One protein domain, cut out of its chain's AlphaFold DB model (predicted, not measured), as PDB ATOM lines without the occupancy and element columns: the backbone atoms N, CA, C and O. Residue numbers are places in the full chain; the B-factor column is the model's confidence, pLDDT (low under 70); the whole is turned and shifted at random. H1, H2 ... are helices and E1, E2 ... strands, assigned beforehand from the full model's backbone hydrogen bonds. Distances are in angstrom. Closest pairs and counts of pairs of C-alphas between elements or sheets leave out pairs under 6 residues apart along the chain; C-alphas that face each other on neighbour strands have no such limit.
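This is residues 101 to 173 of the 261 residues of the protein "HemN region" of Gardnerella vaginalis JCP8066 (UniProt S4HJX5). A small, strongly twisted sheet of three antiparallel strands has a short helix, H1, at one end, and a long loop, residues 122 to 141, swings out between E1 and E2. Before E1, the first stretch, residues 101 to 114, runs past that strand and folds back into it. The printed part has 73 residues, with three named strands and one named helix in the order E1, E2, H1, E3; the sheet's order is E1, E2, E3. The class is mixed, helices and strands, with under half of the residues in named elements. The whole is compact, with a radius of gyration of the C-alphas of 12.3 A and spans of 32 by 30 by 20 A.

Residues 107 to 108 pair antiparallel with residues 116 to 117 of E1, residues 115 to 121, an edge strand. E2, residues 142 to 148, is the inner strand and forms a hairpin with E1, at 158 degrees between directions; N 116 and O 146 are 2.8 A apart, within hydrogen-bond range. H1, residues 152 to 160, is on the sheet but only grazes it, with residues 154 to 159. The closest C-alphas of E2 and H1, those of Asp 148 and Trp 155, are 7.2 A apart. In H1 every O i to N i+4 pair is within hydrogen-bond range. E3, residues 166 to 172, the other edge strand, is antiparallel to E2 at 156 degrees, with N 170 and O 145 2.8 A apart. H1 and E3 are near each other, with 5 pairs of C-alphas within 10 A.

E1 begins at C-alpha 115 (25.478, 16.411, -33.422) and is 14.7 A long from first to last C-alpha. E2 is 18.5 A long, H1 12.2 A and E3 16.6 A, ending at C-alpha 172 (23.595, 11.383, -20.143).

The two C-alphas farthest apart, those of Ser 139 and Lys 153, are 33.9 A apart. The printed part has no cut. The link from E1 to E2 is long; those from E2 to H1 and H1 to E3 are tight. The mean pLDDT of the printed part is 81.9, and residues 122 to 140 are under 70.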
ATOM      1  N   TYR A 101      33.981   8.377 -32.387       91.81
ATOM      2  CA  TYR A 101      32.662   7.999 -31.871       91.81
ATOM      3  C   TYR A 101      32.736   6.748 -30.995       91.81
ATOM      4  O   TYR A 101      32.269   6.762 -29.862       91.81
ATOM      5  N   TRP A 102      33.391   5.691 -31.481       94.56
ATOM      6  CA  TRP A 102      33.469   4.421 -30.758       94.56
ATOM      7  C   TRP A 102      34.343   4.459 -29.500       94.56
ATOM      8  O   TRP A 102      34.122   3.701 -28.564       94.56
ATOM      9  N   LYS A 103      35.339   5.346 -29.443       93.50
ATOM     10  CA  LYS A 103      36.146   5.574 -28.233       93.50
ATOM     11  C   LYS A 103      35.505   6.580 -27.282       93.50
ATOM     12  O   LYS A 103      36.138   6.974 -26.306       93.50
ATOM     13  N   ASN A 104      34.284   7.008 -27.596       91.12
ATOM     14  CA  ASN A 104      33.517   7.986 -26.850       91.12
ATOM     15  C   ASN A 104      34.318   9.259 -26.530       91.12
ATOM     16  O   ASN A 104      34.234   9.782 -25.424       91.12
ATOM     17  N   ILE A 105      35.160   9.742 -27.453       92.38
ATOM     18  CA  ILE A 105      35.939  10.969 -27.213       92.38
ATOM     19  C   ILE A 105      35.042  12.207 -27.341       92.38
ATOM     20  O   ILE A 105      33.933  12.132 -27.867       92.38
ATOM     21  N   ASP A 106      35.533  13.363 -26.904       93.44
ATOM     22  CA  ASP A 106      34.837  14.629 -27.144       93.44
ATOM     23  C   ASP A 106      34.919  15.014 -28.627       93.44
ATOM     24  O   ASP A 106      35.993  14.987 -29.239       93.44
ATOM     25  N   TRP A 107      33.790  15.419 -29.206       93.56
ATOM     26  CA  TRP A 107      33.723  15.918 -30.575       93.56
ATOM     27  C   TRP A 107      32.599  16.938 -30.751       93.56
ATOM     28  O   TRP A 107      31.514  16.832 -30.184       93.56
ATOM     29  N   ALA A 108      32.868  17.928 -31.598       92.88
ATOM     30  CA  ALA A 108      31.911  18.950 -31.987       92.88
ATOM     31  C   ALA A 108      31.570  18.783 -33.468       92.88
ATOM     32  O   ALA A 108      32.453  18.878 -34.327       92.88
ATOM     33  N   GLY A 109      30.301  18.540 -33.775       93.81
ATOM     34  CA  GLY A 109      29.794  18.648 -35.136       93.81
ATOM     35  C   GLY A 109      29.418  20.090 -35.448       93.81
ATOM     36  O   GLY A 109      28.982  20.842 -34.581       93.81
ATOM     37  N   ILE A 110      29.619  20.484 -36.703       93.31
ATOM     38  CA  ILE A 110      29.307  21.830 -37.179       93.31
ATOM     39  C   ILE A 110      28.487  21.694 -38.450       93.31
ATOM     40  O   ILE A 110      28.959  21.148 -39.449       93.31
ATOM     41  N   GLY A 111      27.274  22.229 -38.424       95.69
ATOM     42  CA  GLY A 111      26.404  22.292 -39.589       95.69
ATOM     43  C   GLY A 111      24.949  22.027 -39.219       95.69
ATOM     44  O   GLY A 111      24.667  21.520 -38.137       95.69
ATOM     45  N   PRO A 112      23.998  22.340 -40.110       97.00
ATOM     46  CA  PRO A 112      22.587  22.105 -39.831       97.00
ATOM     47  C   PRO A 112      22.314  20.632 -39.490       97.00
ATOM     48  O   PRO A 112      22.600  19.747 -40.296       97.00
ATOM     49  N   GLY A 113      21.770  20.373 -38.297       95.38
ATOM     50  CA  GLY A 113      21.498  19.020 -37.792       95.38
ATOM     51  C   GLY A 113      22.729  18.224 -37.332       95.38
ATOM     52  O   GLY A 113      22.596  17.045 -37.002       95.38
ATOM     53  N   ALA A 114      23.921  18.829 -37.313       96.25
ATOM     54  CA  ALA A 114      25.118  18.192 -36.781       96.25
ATOM     55  C   ALA A 114      24.955  17.896 -35.287       96.25
ATOM     56  O   ALA A 114      24.350  18.673 -34.555       96.25
ATOM     57  N   HIS A 115      25.493  16.771 -34.837       94.75
ATOM     58  CA  HIS A 115      25.478  16.411 -33.422       94.75
ATOM     59  C   HIS A 115      26.795  16.821 -32.760       94.75
ATOM     60  O   HIS A 115      27.756  17.148 -33.448       94.75
ATOM     61  N   SER A 116      26.854  16.841 -31.437       94.00
ATOM     62  CA  SER A 116      28.098  16.954 -30.670       94.00
ATOM     63  C   SER A 116      28.020  16.063 -29.437       94.00
ATOM     64  O   SER A 116      26.924  15.794 -28.941       94.00
ATOM     65  N   HIS A 117      29.177  15.648 -28.927       92.69
ATOM     66  CA  HIS A 117      29.301  14.882 -27.693       92.69
ATOM     67  C   HIS A 117      30.464  15.400 -26.848       92.69
ATOM     68  O   HIS A 117      31.562  15.634 -27.360       92.69
ATOM     69  N   TYR A 118      30.225  15.534 -25.547       91.25
ATOM     70  CA  TYR A 118      31.223  15.959 -24.572       91.25
ATOM     71  C   TYR A 118      31.089  15.121 -23.300       91.25
ATOM     72  O   TYR A 118      30.022  15.102 -22.695       91.25
ATOM     73  N   ASN A 119      32.171  14.495 -22.843       86.50
ATOM     74  CA  ASN A 119      32.212  13.696 -21.610       86.50
ATOM     75  C   ASN A 119      32.190  14.545 -20.326       86.50
ATOM     76  O   ASN A 119      32.149  14.027 -19.214       86.50
ATOM     77  N   SER A 120      32.344  15.863 -20.441       82.38
ATOM     78  CA  SER A 120      32.381  16.742 -19.275       82.38
ATOM     79  C   SER A 120      32.000  18.164 -19.660       82.38
ATOM     80  O   SER A 120      32.846  19.006 -19.960       82.38
ATOM     81  N   ALA A 121      30.698  18.437 -19.663       75.12
ATOM     82  CA  ALA A 121      30.140  19.763 -19.889       75.12
ATOM     83  C   ALA A 121      29.605  20.367 -18.580       75.12
ATOM     84  O   ALA A 121      28.903  19.703 -17.821       75.12
ATOM     85  N   SER A 122      29.910  21.645 -18.341       69.81
ATOM     86  CA  SER A 122      29.403  22.449 -17.216       69.81
ATOM     87  C   SER A 122      28.844  23.780 -17.712       69.81
ATOM     88  O   SER A 122      29.184  24.217 -18.811       69.81
ATOM     89  N   GLY A 123      28.042  24.470 -16.894       60.09
ATOM     90  CA  GLY A 123      27.553  25.814 -17.232       60.09
ATOM     91  C   GLY A 123      26.604  25.851 -18.437       60.09
ATOM     92  O   GLY A 123      26.552  26.851 -19.152       60.09
ATOM     93  N   ILE A 124      25.868  24.763 -18.679       62.81
ATOM     94  CA  ILE A 124      24.947  24.646 -19.812       62.81
ATOM     95  C   ILE A 124      23.749  25.576 -19.574       62.81
ATOM     96  O   ILE A 124      22.900  25.326 -18.722       62.81
ATOM     97  N   SER A 125      23.696  26.688 -20.312       52.47
ATOM     98  CA  SER A 125      22.558  27.614 -20.284       52.47
ATOM     99  C   SER A 125      21.344  27.021 -21.011       52.47
ATOM    100  O   SER A 125      21.520  26.254 -21.957       52.47
ATOM    101  N   LYS A 126      20.116  27.411 -20.625       51.19
ATOM    102  CA  LYS A 126      18.869  27.000 -21.296       51.19
ATOM    103  C   LYS A 126      18.880  27.434 -22.772       51.19
ATOM    104  O   LYS A 126      18.460  28.536 -23.105       51.19
ATOM    105  N   GLN A 127      19.335  26.548 -23.650       51.59
ATOM    106  CA  GLN A 127      19.083  26.579 -25.097       51.59
ATOM    107  C   GLN A 127      18.400  25.285 -25.554       51.59
ATOM    108  O   GLN A 127      18.556  24.833 -26.682       51.59
ATOM    109  N   SER A 128      17.624  24.681 -24.656       53.59
ATOM    110  CA  SER A 128      16.674  23.648 -25.026       53.59
ATOM    111  C   SER A 128      15.389  24.316 -25.517       53.59
ATOM    112  O   SER A 128      14.798  25.124 -24.798       53.59
ATOM    113  N   MET A 129      14.964  24.001 -26.746       49.72
ATOM    114  CA  MET A 129      13.599  24.280 -27.218       49.72
ATOM    115  C   MET A 129      12.552  23.346 -26.576       49.72
ATOM    116  O   MET A 129      11.371  23.463 -26.896       49.72
ATOM    117  N   ASP A 130      12.975  22.411 -25.719       50.59
ATOM    118  CA  ASP A 130      12.104  21.534 -24.948       50.59
ATOM    119  C   ASP A 130      11.854  22.141 -23.559       50.59
ATOM    120  O   ASP A 130      12.735  22.204 -22.700       50.59
ATOM    121  N   ASP A 131      10.629  22.616 -23.341       50.38
ATOM    122  CA  ASP A 131      10.215  23.198 -22.064       50.38
ATOM    123  C   ASP A 131      10.158  22.168 -20.919       50.38
ATOM    124  O   ASP A 131      10.103  22.568 -19.755       50.38
ATOM    125  N   CYS A 132      10.212  20.867 -21.228       43.59
ATOM    126  CA  CYS A 132      10.242  19.780 -20.249       43.59
ATOM    127  C   CYS A 132      11.663  19.397 -19.801       43.59
ATOM    128  O   CYS A 132      11.803  18.626 -18.849       43.59
ATOM    129  N   ALA A 133      12.716  19.915 -20.446       50.41
ATOM    130  CA  ALA A 133      14.088  19.593 -20.073       50.41
ATOM    131  C   ALA A 133      14.427  20.171 -18.686       50.41
ATOM    132  O   ALA A 133      14.373  21.385 -18.460       50.41
ATOM    133  N   VAL A 134      14.803  19.301 -17.743       52.88
ATOM    134  CA  VAL A 134      15.315  19.724 -16.432       52.88
ATOM    135  C   VAL A 134      16.610  20.502 -16.655       52.88
ATOM    136  O   VAL A 134      17.529  20.018 -17.315       52.88
ATOM    137  N   LEU A 135      16.686  21.720 -16.117       57.41
ATOM    138  CA  LEU A 135      17.892  22.541 -16.214       57.41
ATOM    139  C   LEU A 135      19.080  21.795 -15.597       57.41
ATOM    140  O   LEU A 135      19.008  21.351 -14.450       57.41
ATOM    141  N   ALA A 136      20.171  21.688 -16.356       59.84
ATOM    142  CA  ALA A 136      21.421  21.142 -15.851       59.84
ATOM    143  C   ALA A 136      21.914  22.010 -14.682       59.84
ATOM    144  O   ALA A 136      21.925  23.242 -14.767       59.84
ATOM    145  N   ASP A 137      22.320  21.376 -13.583       65.00
ATOM    146  CA  ASP A 137      22.927  22.078 -12.460       65.00
ATOM    147  C   ASP A 137      24.264  22.652 -12.928       65.00
ATOM    148  O   ASP A 137      25.208  21.917 -13.208       65.00
ATOM    149  N   SER A 138      24.348  23.979 -13.020       64.81
ATOM    150  CA  SER A 138      25.551  24.672 -13.492       64.81
ATOM    151  C   SER A 138      26.818  24.354 -12.683       64.81
ATOM    152  O   SER A 138      27.917  24.598 -13.179       64.81
ATOM    153  N   SER A 139      26.674  23.808 -11.469       64.81
ATOM    154  CA  SER A 139      27.780  23.383 -10.605       64.81
ATOM    155  C   SER A 139      28.252  21.941 -10.845       64.81
ATOM    156  O   SER A 139      29.237  21.515 -10.241       64.81
ATOM    157  N   LYS A 140      27.580  21.189 -11.727       67.44
ATOM    158  CA  LYS A 140      27.893  19.793 -12.051       67.44
ATOM    159  C   LYS A 140      28.431  19.649 -13.471       67.44
ATOM    160  O   LYS A 140      28.163  20.464 -14.352       67.44
ATOM    161  N   PHE A 141      29.193  18.578 -13.662       71.75
ATOM    162  CA  PHE A 141      29.648  18.123 -14.969       71.75
ATOM    163  C   PHE A 141      28.759  16.983 -15.452       71.75
ATOM    164  O   PHE A 141      28.391  16.112 -14.663       71.75
ATOM    165  N   TYR A 142      28.444  17.000 -16.742       72.25
ATOM    166  CA  TYR A 142      27.604  16.004 -17.394       72.25
ATOM    167  C   TYR A 142      28.267  15.489 -18.664       72.25
ATOM    168  O   TYR A 142      28.884  16.264 -19.399       72.25
ATOM    169  N   ASN A 143      28.052  14.209 -18.956       85.88
ATOM    170  CA  ASN A 143      28.120  13.729 -20.328       85.88
ATOM    171  C   ASN A 143      26.969  14.390 -21.097       85.88
ATOM    172  O   ASN A 143      25.826  14.373 -20.640       85.88
ATOM    173  N   LEU A 144      27.264  15.022 -22.225       87.50
ATOM    174  CA  LEU A 144      26.329  15.857 -22.967       87.50
ATOM    175  C   LEU A 144      26.302  15.419 -24.423       87.50
ATOM    176  O   LEU A 144      27.346  15.378 -25.072       87.50
ATOM    177  N   ARG A 145      25.097  15.209 -24.955       91.31
ATOM    178  CA  ARG A 145      24.853  15.202 -26.399       91.31
ATOM    179  C   ARG A 145      24.047  16.424 -26.782       91.31
ATOM    180  O   ARG A 145      23.107  16.789 -26.087       91.31
ATOM    181  N   SER A 146      24.396  17.054 -27.892       91.56
ATOM    182  CA  SER A 146      23.609  18.145 -28.465       91.56
ATOM    183  C   SER A 146      23.433  17.965 -29.960       91.56
ATOM    184  O   SER A 146      24.180  17.223 -30.599       91.56
ATOM    185  N   TRP A 147      22.426  18.632 -30.520       94.19
ATOM    186  CA  TRP A 147      22.206  18.659 -31.960       94.19
ATOM    187  C   TRP A 147      21.829  20.050 -32.436       94.19
ATOM    188  O   TRP A 147      20.983  20.738 -31.860       94.19
ATOM    189  N   ASP A 148      22.476  20.452 -33.517       95.12
ATOM    190  CA  ASP A 148      22.303  21.728 -34.179       95.12
ATOM    191  C   ASP A 148      20.911  21.852 -34.811       95.12
ATOM    192  O   ASP A 148      20.265  20.877 -35.200       95.12
ATOM    193  N   ILE A 149      20.458  23.093 -34.979       95.31
ATOM    194  CA  ILE A 149      19.237  23.428 -35.715       95.31
ATOM    195  C   ILE A 149      19.266  22.786 -37.103       95.31
ATOM    196  O   ILE A 149      20.099  23.127 -37.942       95.31
ATOM    197  N   LEU A 150      18.298  21.907 -37.372       95.75
ATOM    198  CA  LEU A 150      18.222  21.167 -38.634       95.75
ATOM    199  C   LEU A 150      18.036  22.086 -39.850       95.75
ATOM    200  O   LEU A 150      18.559  21.823 -40.929       95.75
ATOM    201  N   HIS A 151      17.268  23.171 -39.702       96.62
ATOM    202  CA  HIS A 151      16.926  24.045 -40.823       96.62
ATOM    203  C   HIS A 151      18.084  25.006 -41.167       96.62
ATOM    204  O   HIS A 151      18.320  25.950 -40.399       96.62
ATOM    205  N   PRO A 152      18.717  24.910 -42.358       97.12
ATOM    206  CA  PRO A 152      19.965  25.625 -42.660       97.12
ATOM    207  C   PRO A 152      19.907  27.143 -42.463       97.12
ATOM    208  O   PRO A 152      20.821  27.744 -41.904       97.12
ATOM    209  N   LYS A 153      18.797  27.785 -42.851       97.19
ATOM    210  CA  LYS A 153      18.622  29.237 -42.672       97.19
ATOM    211  C   LYS A 153      18.548  29.659 -41.198       97.19
ATOM    212  O   LYS A 153      19.080  30.706 -40.853       97.19
ATOM    213  N   ARG A 154      17.886  28.867 -40.345       95.12
ATOM    214  CA  ARG A 154      17.734  29.178 -38.912       95.12
ATOM    215  C   ARG A 154      19.049  28.941 -38.178       95.12
ATOM    216  O   ARG A 154      19.435  29.766 -37.361       95.12
ATOM    217  N   TRP A 155      19.751  27.870 -38.542       96.06
ATOM    218  CA  TRP A 155      21.110  27.596 -38.090       96.06
ATOM    219  C   TRP A 155      22.063  28.757 -38.417       96.06
ATOM    220  O   TRP A 155      22.686  29.320 -37.522       96.06
ATOM    221  N   ALA A 156      22.081  29.217 -39.675       96.12
ATOM    222  CA  ALA A 156      22.919  30.342 -40.093       96.12
ATOM    223  C   ALA A 156      22.553  31.657 -39.379       96.12
ATOM    224  O   ALA A 156      23.432  32.435 -39.018       96.12
ATOM    225  N   GLN A 157      21.260  31.911 -39.147       95.44
ATOM    226  CA  GLN A 157      20.803  33.069 -38.369       95.44
ATOM    227  C   GLN A 157      21.289  33.020 -36.916       95.44
ATOM    228  O   GLN A 157      21.729  34.048 -36.407       95.44
ATOM    229  N   ALA A 158      21.228  31.853 -36.266       91.88
ATOM    230  CA  ALA A 158      21.707  31.679 -34.897       91.88
ATOM    231  C   ALA A 158      23.210  31.980 -34.788       91.88
ATOM    232  O   ALA A 158      23.604  32.787 -33.947       91.88
ATOM    233  N   ILE A 159      24.019  31.433 -35.702       93.00
ATOM    234  CA  ILE A 159      25.466  31.700 -35.749       93.00
ATOM    235  C   ILE A 159      25.764  33.177 -36.000       93.00
ATOM    236  O   ILE A 159      26.566  33.769 -35.286       93.00
ATOM    237  N   ASN A 160      25.101  33.800 -36.980       95.38
ATOM    238  CA  ASN A 160      25.319  35.216 -37.294       95.38
ATOM    239  C   ASN A 160      24.923  36.154 -36.140       95.38
ATOM    240  O   ASN A 160      25.412  37.279 -36.075       95.38
ATOM    241  N   ALA A 161      24.053  35.703 -35.234       94.06
ATOM    242  CA  ALA A 161      23.688  36.412 -34.010       94.06
ATOM    243  C   ALA A 161      24.635  36.125 -32.823       94.06
ATOM    244  O   ALA A 161      24.407  36.649 -31.737       94.06
ATOM    245  N   GLY A 162      25.678  35.306 -33.010       88.62
ATOM    246  CA  GLY A 162      26.625  34.922 -31.959       88.62
ATOM    247  C   GLY A 162      26.104  33.852 -30.994       88.62
ATOM    248  O   GLY A 162      26.684  33.670 -29.926       88.62
ATOM    249  N   ASN A 163      25.022  33.151 -31.344       87.25
ATOM    250  CA  ASN A 163      24.464  32.080 -30.521       87.25
ATOM    251  C   ASN A 163      25.103  30.728 -30.859       87.25
ATOM    252  O   ASN A 163      25.423  30.452 -32.017       87.25
ATOM    253  N   VAL A 164      25.192  29.848 -29.859       87.25
ATOM    254  CA  VAL A 164      25.402  28.413 -30.092       87.25
ATOM    255  C   VAL A 164      24.168  27.875 -30.837       87.25
ATOM    256  O   VAL A 164      23.045  28.105 -30.388       87.25
ATOM    257  N   PRO A 165      24.317  27.221 -32.003       91.75
ATOM    258  CA  PRO A 165      23.188  26.901 -32.873       91.75
ATOM    259  C   PRO A 165      22.510  25.567 -32.519       91.75
ATOM    260  O   PRO A 165      21.980  24.905 -33.413       91.75
ATOM    261  N   TRP A 166      22.506  25.174 -31.242       90.19
ATOM    262  CA  TRP A 166      21.848  23.951 -30.777       90.19
ATOM    263  C   TRP A 166      20.328  24.106 -30.834       90.19
ATOM    264  O   TRP A 166      19.762  25.103 -30.387       90.19
ATOM    265  N   GLN A 167      19.652  23.112 -31.404       89.69
ATOM    266  CA  GLN A 167      18.203  22.979 -31.300       89.69
ATOM    267  C   GLN A 167      17.812  22.460 -29.919       89.69
ATOM    268  O   GLN A 167      16.819  22.916 -29.348       89.69
ATOM    269  N   ASN A 168      18.563  21.478 -29.417       87.44
ATOM    270  CA  ASN A 168      18.399  20.915 -28.087       87.44
ATOM    271  C   ASN A 168      19.660  20.116 -27.685       87.44
ATOM    272  O   ASN A 168      20.602  19.972 -28.472       87.44
ATOM    273  N   TYR A 169      19.677  19.636 -26.447       85.81
ATOM    274  CA  TYR A 169      20.703  18.785 -25.871       85.81
ATOM    275  C   TYR A 169      20.093  17.846 -24.824       85.81
ATOM    276  O   TYR A 169      18.998  18.088 -24.319       85.81
ATOM    277  N   GLU A 170      20.835  16.812 -24.452       85.38
ATOM    278  CA  GLU A 170      20.514  15.916 -23.346       85.38
ATOM    279  C   GLU A 170      21.746  15.644 -22.481       85.38
ATOM    280  O   GLU A 170      22.875  15.586 -22.974       85.38
ATOM    281  N   CYS A 171      21.523  15.491 -21.178       83.69
ATOM    282  CA  CYS A 171      22.554  15.068 -20.236       83.69
ATOM    283  C   CYS A 171      22.440  13.557 -20.031       83.69
ATOM    284  O   CYS A 171      21.398  13.078 -19.589       83.69
ATOM    285  N   ILE A 172      23.513  12.830 -20.322       83.25
ATOM    286  CA  ILE A 172      23.595  11.383 -20.143       83.25
ATOM    287  C   ILE A 172      23.927  11.123 -18.673       83.25
ATOM    288  O   ILE A 172      24.885  11.684 -18.126       83.25
ATOM    289  N   ASN A 173      23.103  10.316 -18.006       80.12
ATOM    290  CA  ASN A 173      23.345   9.956 -16.613       80.12
ATOM    291  C   ASN A 173      24.464   8.900 -16.507       80.12
ATOM    292  O   ASN A 173      24.948   8.364 -17.501       80.12
TER     293      ASN A 173